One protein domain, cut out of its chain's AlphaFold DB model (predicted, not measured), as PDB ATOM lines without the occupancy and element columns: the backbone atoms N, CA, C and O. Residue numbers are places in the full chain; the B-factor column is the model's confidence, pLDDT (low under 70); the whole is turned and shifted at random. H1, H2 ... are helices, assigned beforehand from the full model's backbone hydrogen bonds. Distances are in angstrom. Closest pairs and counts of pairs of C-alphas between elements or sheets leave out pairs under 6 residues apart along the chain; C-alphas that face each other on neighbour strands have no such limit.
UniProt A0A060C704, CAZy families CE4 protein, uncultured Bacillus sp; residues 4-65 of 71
ATOM      1  N   LYS A   4     264.130 209.109 182.258       63.22
ATOM      2  CA  LYS A   4     264.869 209.902 183.254       63.22
ATOM      3  C   LYS A   4     264.091 210.110 184.564       63.22
ATOM      4  O   LYS A   4     264.680 210.076 185.635       63.22
ATOM      5  N   ASN A   5     262.770 210.268 184.486       77.31
ATOM      6  CA  ASN A   5     261.940 210.489 185.670       77.31
ATOM      7  C   ASN A   5     261.822 209.215 186.518       77.31
ATOM      8  O   ASN A   5     261.689 209.305 187.731       77.31
ATOM      9  N   PHE A   6     261.866 208.038 185.888       76.94
ATOM     10  CA  PHE A   6     261.800 206.764 186.600       76.94
ATOM     11  C   PHE A   6     263.115 206.474 187.338       76.94
ATOM     12  O   PHE A   6     263.084 206.110 188.508       76.94
ATOM     13  N   GLU A   7     264.272 206.720 186.713       77.75
ATOM     14  CA  GLU A   7     265.583 206.572 187.371       77.75
ATOM     15  C   GLU A   7     265.723 207.488 188.600       77.75
ATOM     16  O   GLU A   7     266.162 207.037 189.656       77.75
ATOM     17  N   GLU A   8     265.281 208.747 188.506       83.31
ATOM     18  CA  GLU A   8     265.275 209.683 189.641       83.31
ATOM     19  C   GLU A   8     264.350 209.216 190.779       83.31
ATOM     20  O   GLU A   8     264.726 209.303 191.949       83.31
ATOM     21  N   GLN A   9     263.173 208.668 190.455       84.25
ATOM     22  CA  GLN A   9     262.264 208.082 191.449       84.25
ATOM     23  C   GLN A   9     262.893 206.873 192.145       84.25
ATOM     24  O   GLN A   9     262.832 206.772 193.367       84.25
ATOM     25  N   MET A  10     263.536 205.977 191.393       83.56
ATOM     26  CA  MET A  10     264.201 204.805 191.968       83.56
ATOM     27  C   MET A  10     265.389 205.201 192.850       83.56
ATOM     28  O   MET A  10     265.547 204.661 193.944       83.56
ATOM     29  N   LYS A  11     266.181 206.194 192.424       83.81
ATOM     30  CA  LYS A  11     267.267 206.745 193.239       83.81
ATOM     31  C   LYS A  11     266.738 207.345 194.541       83.81
ATOM     32  O   LYS A  11     267.323 207.120 195.591       83.81
ATOM     33  N   TYR A  12     265.625 208.079 194.487       88.31
ATOM     34  CA  TYR A  12     265.000 208.634 195.684       88.31
ATOM     35  C   TYR A  12     264.589 207.539 196.674       88.31
ATOM     36  O   TYR A  12     264.864 207.678 197.863       88.31
ATOM     37  N   LEU A  13     263.965 206.455 196.198       88.31
ATOM     38  CA  LEU A  13     263.585 205.330 197.058       88.31
ATOM     39  C   LEU A  13     264.814 204.721 197.746       88.31
ATOM     40  O   LEU A  13     264.815 204.579 198.965       88.31
ATOM     41  N   HIS A  14     265.874 204.466 196.980       83.75
ATOM     42  CA  HIS A  14     267.135 203.939 197.499       83.75
ATOM     43  C   HIS A  14     267.796 204.880 198.525       83.75
ATOM     44  O   HIS A  14     268.062 204.481 199.654       83.75
ATOM     45  N   ASP A  15     268.020 206.150 198.166       88.56
ATOM     46  CA  ASP A  15     268.680 207.141 199.032       88.56
ATOM     47  C   ASP A  15     267.919 207.397 200.342       88.56
ATOM     48  O   ASP A  15     268.496 207.883 201.314       88.56
ATOM     49  N   ASN A  16     266.613 207.121 200.352       92.12
ATOM     50  CA  ASN A  16     265.745 207.333 201.501       92.12
ATOM     51  C   ASN A  16     265.372 206.030 202.208       92.12
ATOM     52  O   ASN A  16     264.422 206.074 202.980       92.12
ATOM     53  N   ASP A  17     266.089 204.922 202.008       90.50
ATOM     54  CA  ASP A  17     265.909 203.676 202.776       90.50
ATOM     55  C   ASP A  17     264.504 203.057 202.624       90.50
ATOM     56  O   ASP A  17     263.869 202.609 203.580       90.50
ATOM     57  N   TYR A  18     263.966 203.106 201.401       92.38
ATOM     58  CA  TYR A  18     262.802 202.314 201.015       92.38
ATOM     59  C   TYR A  18     263.250 200.975 200.441       92.38
ATOM     60  O   TYR A  18     264.147 200.914 199.599       92.38
ATOM     61  N   HIS A  19     262.551 199.915 200.830       87.44
ATOM     62  CA  HIS A  19     262.865 198.559 200.405       87.44
ATOM     63  C   HIS A  19     261.848 198.103 199.380       87.44
ATOM     64  O   HIS A  19     260.676 197.889 199.694       87.44
ATOM     65  N   VAL A  20     262.271 197.981 198.130       84.19
ATOM     66  CA  VAL A  20     261.346 197.542 197.098       84.19
ATOM     67  C   VAL A  20     261.164 196.025 197.189       84.19
ATOM     68  O   VAL A  20     262.138 195.280 197.272       84.19
ATOM     69  N   ILE A  21     259.909 195.580 197.217       85.19
ATOM     70  CA  ILE A  21     259.520 194.181 197.418       85.19
ATOM     71  C   ILE A  21     258.989 193.567 196.125       85.19
ATOM     72  O   ILE A  21     258.511 194.269 195.228       85.19
ATOM     73  N   THR A  22     259.055 192.243 196.035       82.81
ATOM     74  CA  THR A  22     258.447 191.493 194.933       82.81
ATOM     75  C   THR A  22     256.952 191.273 195.172       82.81
ATOM     76  O   THR A  22     256.471 191.335 196.305       82.81
ATOM     77  N   GLN A  23     256.212 190.961 194.104       81.81
ATOM     78  CA  GLN A  23     254.814 190.537 194.219       81.81
ATOM     79  C   GLN A  23     254.679 189.299 195.119       81.81
ATOM     80  O   GLN A  23     253.789 189.255 195.955       81.81
ATOM     81  N   GLN A  24     255.609 188.341 195.019       83.56
ATOM     82  CA  GLN A  24     255.615 187.152 195.875       83.56
ATOM     83  C   GLN A  24     255.750 187.511 197.362       83.56
ATOM     84  O   GLN A  24     254.984 187.009 198.174       83.56
ATOM     85  N   GLN A  25     256.684 188.399 197.725       86.25
ATOM     86  CA  GLN A  25     256.844 188.839 199.118       86.25
ATOM     87  C   GLN A  25     255.588 189.545 199.638       86.25
ATOM     88  O   GLN A  25     255.214 189.381 200.797       86.25
ATOM     89  N   PHE A  26     254.931 190.332 198.780       89.06
ATOM     90  CA  PHE A  26     253.651 190.946 199.109       89.06
ATOM     91  C   PHE A  26     252.565 189.889 199.349       89.06
ATOM     92  O   PHE A  26     251.869 189.961 200.359       89.06
ATOM     93  N   ASP A  27     252.451 188.892 198.473       89.31
ATOM     94  CA  ASP A  27     251.455 187.825 198.590       89.31
ATOM     95  C   ASP A  27     251.671 186.984 199.863       89.31
ATOM     96  O   ASP A  27     250.716 186.747 200.602       89.31
ATOM     97  N   GLU A  28     252.921 186.615 200.169       93.44
ATOM     98  CA  GLU A  28     253.307 185.904 201.401       93.44
ATOM     99  C   GLU A  28     252.994 186.725 202.661       93.44
ATOM    100  O   GLU A  28     252.500 186.198 203.658       93.44
ATOM    101  N   TYR A  29     253.241 188.037 202.632       96.25
ATOM    102  CA  TYR A  29     252.858 188.919 203.736       96.25
ATOM    103  C   TYR A  29     251.335 188.981 203.914       96.25
ATOM    104  O   TYR A  29     250.835 188.928 205.038       96.25
ATOM    105  N   MET A  30     250.582 189.055 202.812       95.50
ATOM    106  CA  MET A  30     249.118 189.120 202.835       95.50
ATOM    107  C   MET A  30     248.465 187.809 203.289       95.50
ATOM    108  O   MET A  30     247.391 187.853 203.896       95.50
ATOM    109  N   SER A  31     249.089 186.657 203.029       97.12
ATOM    110  CA  SER A  31     248.626 185.355 203.527       97.12
ATOM    111  C   SER A  31     249.032 185.077 204.979       97.12
ATOM    112  O   SER A  31     248.497 184.155 205.595       97.12
ATOM    113  N   GLY A  32     249.921 185.896 205.552       96.69
ATOM    114  CA  GLY A  32     250.478 185.699 206.892       96.69
ATOM    115  C   GLY A  32     251.641 184.702 206.940       96.69
ATOM    116  O   GLY A  32     252.064 184.324 208.033       96.69
ATOM    117  N   ASP A  33     252.166 184.300 205.782       96.00
ATOM    118  CA  ASP A  33     253.265 183.337 205.643       96.00
ATOM    119  C   ASP A  33     254.648 184.012 205.543       96.00
ATOM    120  O   ASP A  33     255.674 183.330 205.518       96.00
ATOM    121  N   GLY A  34     254.698 185.348 205.511       92.94
ATOM    122  CA  GLY A  34     255.927 186.125 205.352       92.94
ATOM    123  C   GLY A  34     255.949 187.442 206.127       92.94
ATOM    124  O   GLY A  34     254.963 187.886 206.713       92.94
ATOM    125  N   THR A  35     257.114 188.091 206.123       95.88
ATOM    126  CA  THR A  35     257.315 189.438 206.681       95.88
ATOM    127  C   THR A  35     257.914 190.347 205.618       95.88
ATOM    128  O   THR A  35     258.592 189.875 204.706       95.88
ATOM    129  N   LEU A  36     257.660 191.649 205.732       93.88
ATOM    130  CA  LEU A  36     258.241 192.654 204.847       93.88
ATOM    131  C   LEU A  36     259.383 193.391 205.556       93.88
ATOM    132  O   LEU A  36     259.342 193.531 206.782       93.88
ATOM    133  N   PRO A  37     260.385 193.882 204.807       93.00
ATOM    134  CA  PRO A  37     261.357 194.825 205.346       93.00
ATOM    135  C   PRO A  37     260.666 196.126 205.773       93.00
ATOM    136  O   PRO A  37     259.550 196.427 205.341       93.00
ATOM    137  N   ASP A  38     261.351 196.928 206.586       94.75
ATOM    138  CA  ASP A  38     260.864 198.256 206.943       94.75
ATOM    139  C   ASP A  38     260.667 199.120 205.691       94.75
ATOM    140  O   ASP A  38     261.441 199.067 204.738       94.75
ATOM    141  N   ARG A  39     259.623 199.955 205.692       94.81
ATOM    142  CA  ARG A  39     259.312 200.887 204.590       94.81
ATOM    143  C   ARG A  39     259.228 200.183 203.216       94.81
ATOM    144  O   ARG A  39     259.905 200.609 202.271       94.81
ATOM    145  N   PRO A  40     258.398 199.129 203.084       94.38
ATOM    146  CA  PRO A  40     258.312 198.367 201.852       94.38
ATOM    147  C   PRO A  40     257.604 199.170 200.754       94.38
ATOM    148  O   PRO A  40     256.649 199.904 201.019       94.38
ATOM    149  N   VAL A  41     258.044 199.005 199.508       92.06
ATOM    150  CA  VAL A  41     257.411 199.596 198.320       92.06
ATOM    151  C   VAL A  41     257.191 198.504 197.285       92.06
ATOM    152  O   VAL A  41     258.121 197.790 196.941       92.06
ATOM    153  N   LEU A  42     255.979 198.385 196.753       87.25
ATOM    154  CA  LEU A  42     255.695 197.547 195.590       87.25
ATOM    155  C   LEU A  42     255.544 198.460 194.374       87.25
ATOM    156  O   LEU A  42     254.734 199.386 194.389       87.25
ATOM    157  N   ILE A  43     256.332 198.218 193.329       83.31
ATOM    158  CA  ILE A  43     256.237 198.968 192.074       83.31
ATOM    159  C   ILE A  43     255.357 198.177 191.115       83.31
ATOM    160  O   ILE A  43     255.741 197.096 190.673       83.31
ATOM    161  N   THR A  44     254.201 198.733 190.767       76.00
ATOM    162  CA  THR A  44     253.301 198.176 189.755       76.00
ATOM    163  C   THR A  44     253.350 199.013 188.479       76.00
ATOM    164  O   THR A  44     253.575 200.226 188.507       76.00
ATOM    165  N   PHE A  45     253.148 198.360 187.338       72.31
ATOM    166  CA  PHE A  45     252.966 199.020 186.051       72.31
ATOM    167  C   PHE A  45     251.615 198.579 185.505       72.31
ATOM    168  O   PHE A  45     251.457 197.412 185.174       72.31
ATOM    169  N   ASP A  46     250.651 199.492 185.418       67.94
ATOM    170  CA  ASP A  46     249.369 199.175 184.795       67.94
ATOM    171  C   ASP A  46     249.550 199.041 183.273       67.94
ATOM    172  O   ASP A  46     250.150 199.906 182.621       67.94
ATOM    173  N   ASP A  47     249.000 197.962 182.710       55.81
ATOM    174  CA  ASP A  47     249.173 197.463 181.333       55.81
ATOM    175  C   ASP A  47     248.760 198.437 180.205       55.81
ATOM    176  O   ASP A  47     248.845 198.116 179.020       55.81
ATOM    177  N   GLY A  48     248.348 199.662 180.536       50.66
ATOM    178  CA  GLY A  48     248.032 200.718 179.569       50.66
ATOM    179  C   GLY A  48     249.248 201.266 178.808       50.66
ATOM    180  O   GLY A  48     249.083 202.071 177.892       50.66
ATOM    181  N   TYR A  49     250.463 200.846 179.169       53.28
ATOM    182  CA  TYR A  49     251.709 201.316 178.569       53.28
ATOM    183  C   TYR A  49     252.698 200.158 178.402       53.28
ATOM    184  O   TYR A  49     253.695 200.084 179.117       53.28
ATOM    185  N   ALA A  50     252.451 199.267 177.439       50.75
ATOM    186  CA  ALA A  50     253.375 198.186 177.066       50.75
ATOM    187  C   ALA A  50     254.825 198.679 176.828       50.75
ATOM    188  O   ALA A  50     255.786 197.978 177.143       50.75
ATOM    189  N   ASP A  51     254.990 199.929 176.384       54.06
ATOM    190  CA  ASP A  51     256.295 200.580 176.234       54.06
ATOM    191  C   ASP A  51     257.038 200.751 177.572       54.06
ATOM    192  O   ASP A  51     258.265 200.664 177.619       54.06
ATOM    193  N   ASN A  52     256.328 200.956 178.691       55.34
ATOM    194  CA  ASN A  52     256.954 201.144 180.001       55.34
ATOM    195  C   ASN A  52     257.717 199.893 180.440       55.34
ATOM    196  O   ASN A  52     258.788 200.040 181.011       55.34
ATOM    197  N   TYR A  53     257.228 198.688 180.138       54.75
ATOM    198  CA  TYR A  53     257.922 197.451 180.503       54.75
ATOM    199  C   TYR A  53     259.270 197.326 179.774       54.75
ATOM    200  O   TYR A  53     260.288 197.007 180.390       54.75
ATOM    201  N   GLN A  54     259.310 197.675 178.481       56.75
ATOM    202  CA  GLN A  54     260.527 197.605 177.666       56.75
ATOM    203  C   GLN A  54     261.629 198.567 178.150       56.75
ATOM    204  O   GLN A  54     262.812 198.235 178.052       56.75
ATOM    205  N   TYR A  55     261.265 199.734 178.698       60.81
ATOM    206  CA  TYR A  55     262.231 200.714 179.216       60.81
ATOM    207  C   TYR A  55     262.488 200.603 180.724       60.81
ATOM    208  O   TYR A  55     263.602 200.879 181.168       60.81
ATOM    209  N   ALA A  56     261.494 200.200 181.519       62.66
ATOM    210  CA  ALA A  56     261.626 200.067 182.966       62.66
ATOM    211  C   ALA A  56     262.422 198.821 183.342       62.66
ATOM    212  O   ALA A  56     263.255 198.902 184.238       62.66
ATOM    213  N   TYR A  57     262.255 197.702 182.628       63.03
ATOM    214  CA  TYR A  57     262.930 196.447 182.961       63.03
ATOM    215  C   TYR A  57     264.473 196.559 182.974       63.03
ATOM    216  O   TYR A  57     265.088 196.151 183.962       63.03
ATOM    217  N   PRO A  58     265.144 197.177 181.975       64.31
ATOM    218  CA  PRO A  58     266.594 197.381 182.028       64.31
ATOM    219  C   PRO A  58     267.040 198.355 183.128       64.31
ATOM    220  O   PRO A  58     268.117 198.174 183.697       64.31
ATOM    221  N   ILE A  59     266.235 199.381 183.432       63.59
ATOM    222  CA  ILE A  59     266.536 200.371 184.481       63.59
ATOM    223  C   ILE A  59     266.396 199.730 185.861       63.59
ATOM    224  O   ILE A  59     267.295 199.875 186.684       63.59
ATOM    225  N   MET A  60     265.326 198.962 186.083       63.53
ATOM    226  CA  MET A  60     265.156 198.144 187.279       63.53
ATOM    227  C   MET A  60     266.346 197.200 187.409       63.53
ATOM    228  O   MET A  60     267.062 197.290 188.389       63.53
ATOM    229  N   LYS A  61     266.697 196.423 186.380       64.00
ATOM    230  CA  LYS A  61     267.873 195.543 186.447       64.00
ATOM    231  C   LYS A  61     269.167 196.287 186.812       64.00
ATOM    232  O   LYS A  61     269.930 195.789 187.627       64.00
ATOM    233  N   LYS A  62     269.420 197.472 186.241       62.03
ATOM    234  CA  LYS A  62     270.632 198.274 186.500       62.03
ATOM    235  C   LYS A  62     270.691 198.837 187.924       62.03
ATOM    236  O   LYS A  62     271.768 198.857 188.505       62.03
ATOM    237  N   ILE A  63     269.564 199.305 188.456       60.25
ATOM    238  CA  ILE A  63     269.475 199.867 189.814       60.25
ATOM    239  C   ILE A  63     269.444 198.744 190.865       60.25
ATOM    240  O   ILE A  63     269.977 198.902 191.954       60.25
ATOM    241  N   TRP A  64     268.878 197.591 190.513       62.22
ATOM    242  CA  TRP A  64     268.669 196.448 191.402       62.22
ATOM    243  C   TRP A  64     269.807 195.418 191.401       62.22
ATOM    244  O   TRP A  64     269.720 194.407 192.092       62.22
ATOM    245  N   TYR A  65     270.907 195.663 190.680       45.22
ATOM    246  CA  TYR A  65     272.097 194.800 190.734       45.22
ATOM    247  C   TYR A  65     272.770 194.760 192.125       45.22
ATOM    248  O   TYR A  65     273.681 193.958 192.315       45.22
TER     249      TYR A  65
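AT A GLANCE: This is residues 4 to 65 of the 71 residues of the protein "CAZy families CE4 protein" of uncultured Bacillus sp (UniProt A0A060C704). Helices H1 and H3 pack side by side at one end, H2 lies off at the other end, and a long stretch, residues 32 to 49, folds back from H2 to H3. On its way, residues 40 to 41 pair in parallel with residues 19 to 20 of the link from H1 to H2. The printed part has 62 residues with three named helices, in the order H1, H2, H3 along the chain, which hold 37 of them, and no named strand; the class is all helix. The whole is only just loose, close to compact, with a radius of gyration of the C-alphas of 12.9 A and spans of 36 by 28 by 18 A.

HOW THE PARTS SIT: H1, residues 4 to 15, touches H3, residues 50 to 65, with residues 6 to 11 alone against 56 to 63; the closest C-alphas, of Glu 7 and Ile 59, are 6.9 A apart. They run the same way at a shallow tilt of 34.6 degrees, only just short of steep. H2, residues 23 to 31, is apart from both. Every O i to N i+4 pair is within hydrogen-bond range in H1 and H2, and 9 of 12 in H3.

IN THESE COORDINATES: H1 begins at C-alpha 4 (264.869, 209.902, 183.254) and is 16.5 A long; H2 is 12.3 A. H3, 23.4 A with a kink of 29 degrees near residue 58, ends at C-alpha 65 (272.097, 194.800, 190.734).

THE WHOLE: The C-alphas farthest apart, of Lys 4 and Gly 32, are 36.8 A apart. The printed part has no cut; the link H2 to H3 is long, and residues 46 to 51 stand free. Residue 4 and residues 46 to 65 have pLDDT under 70.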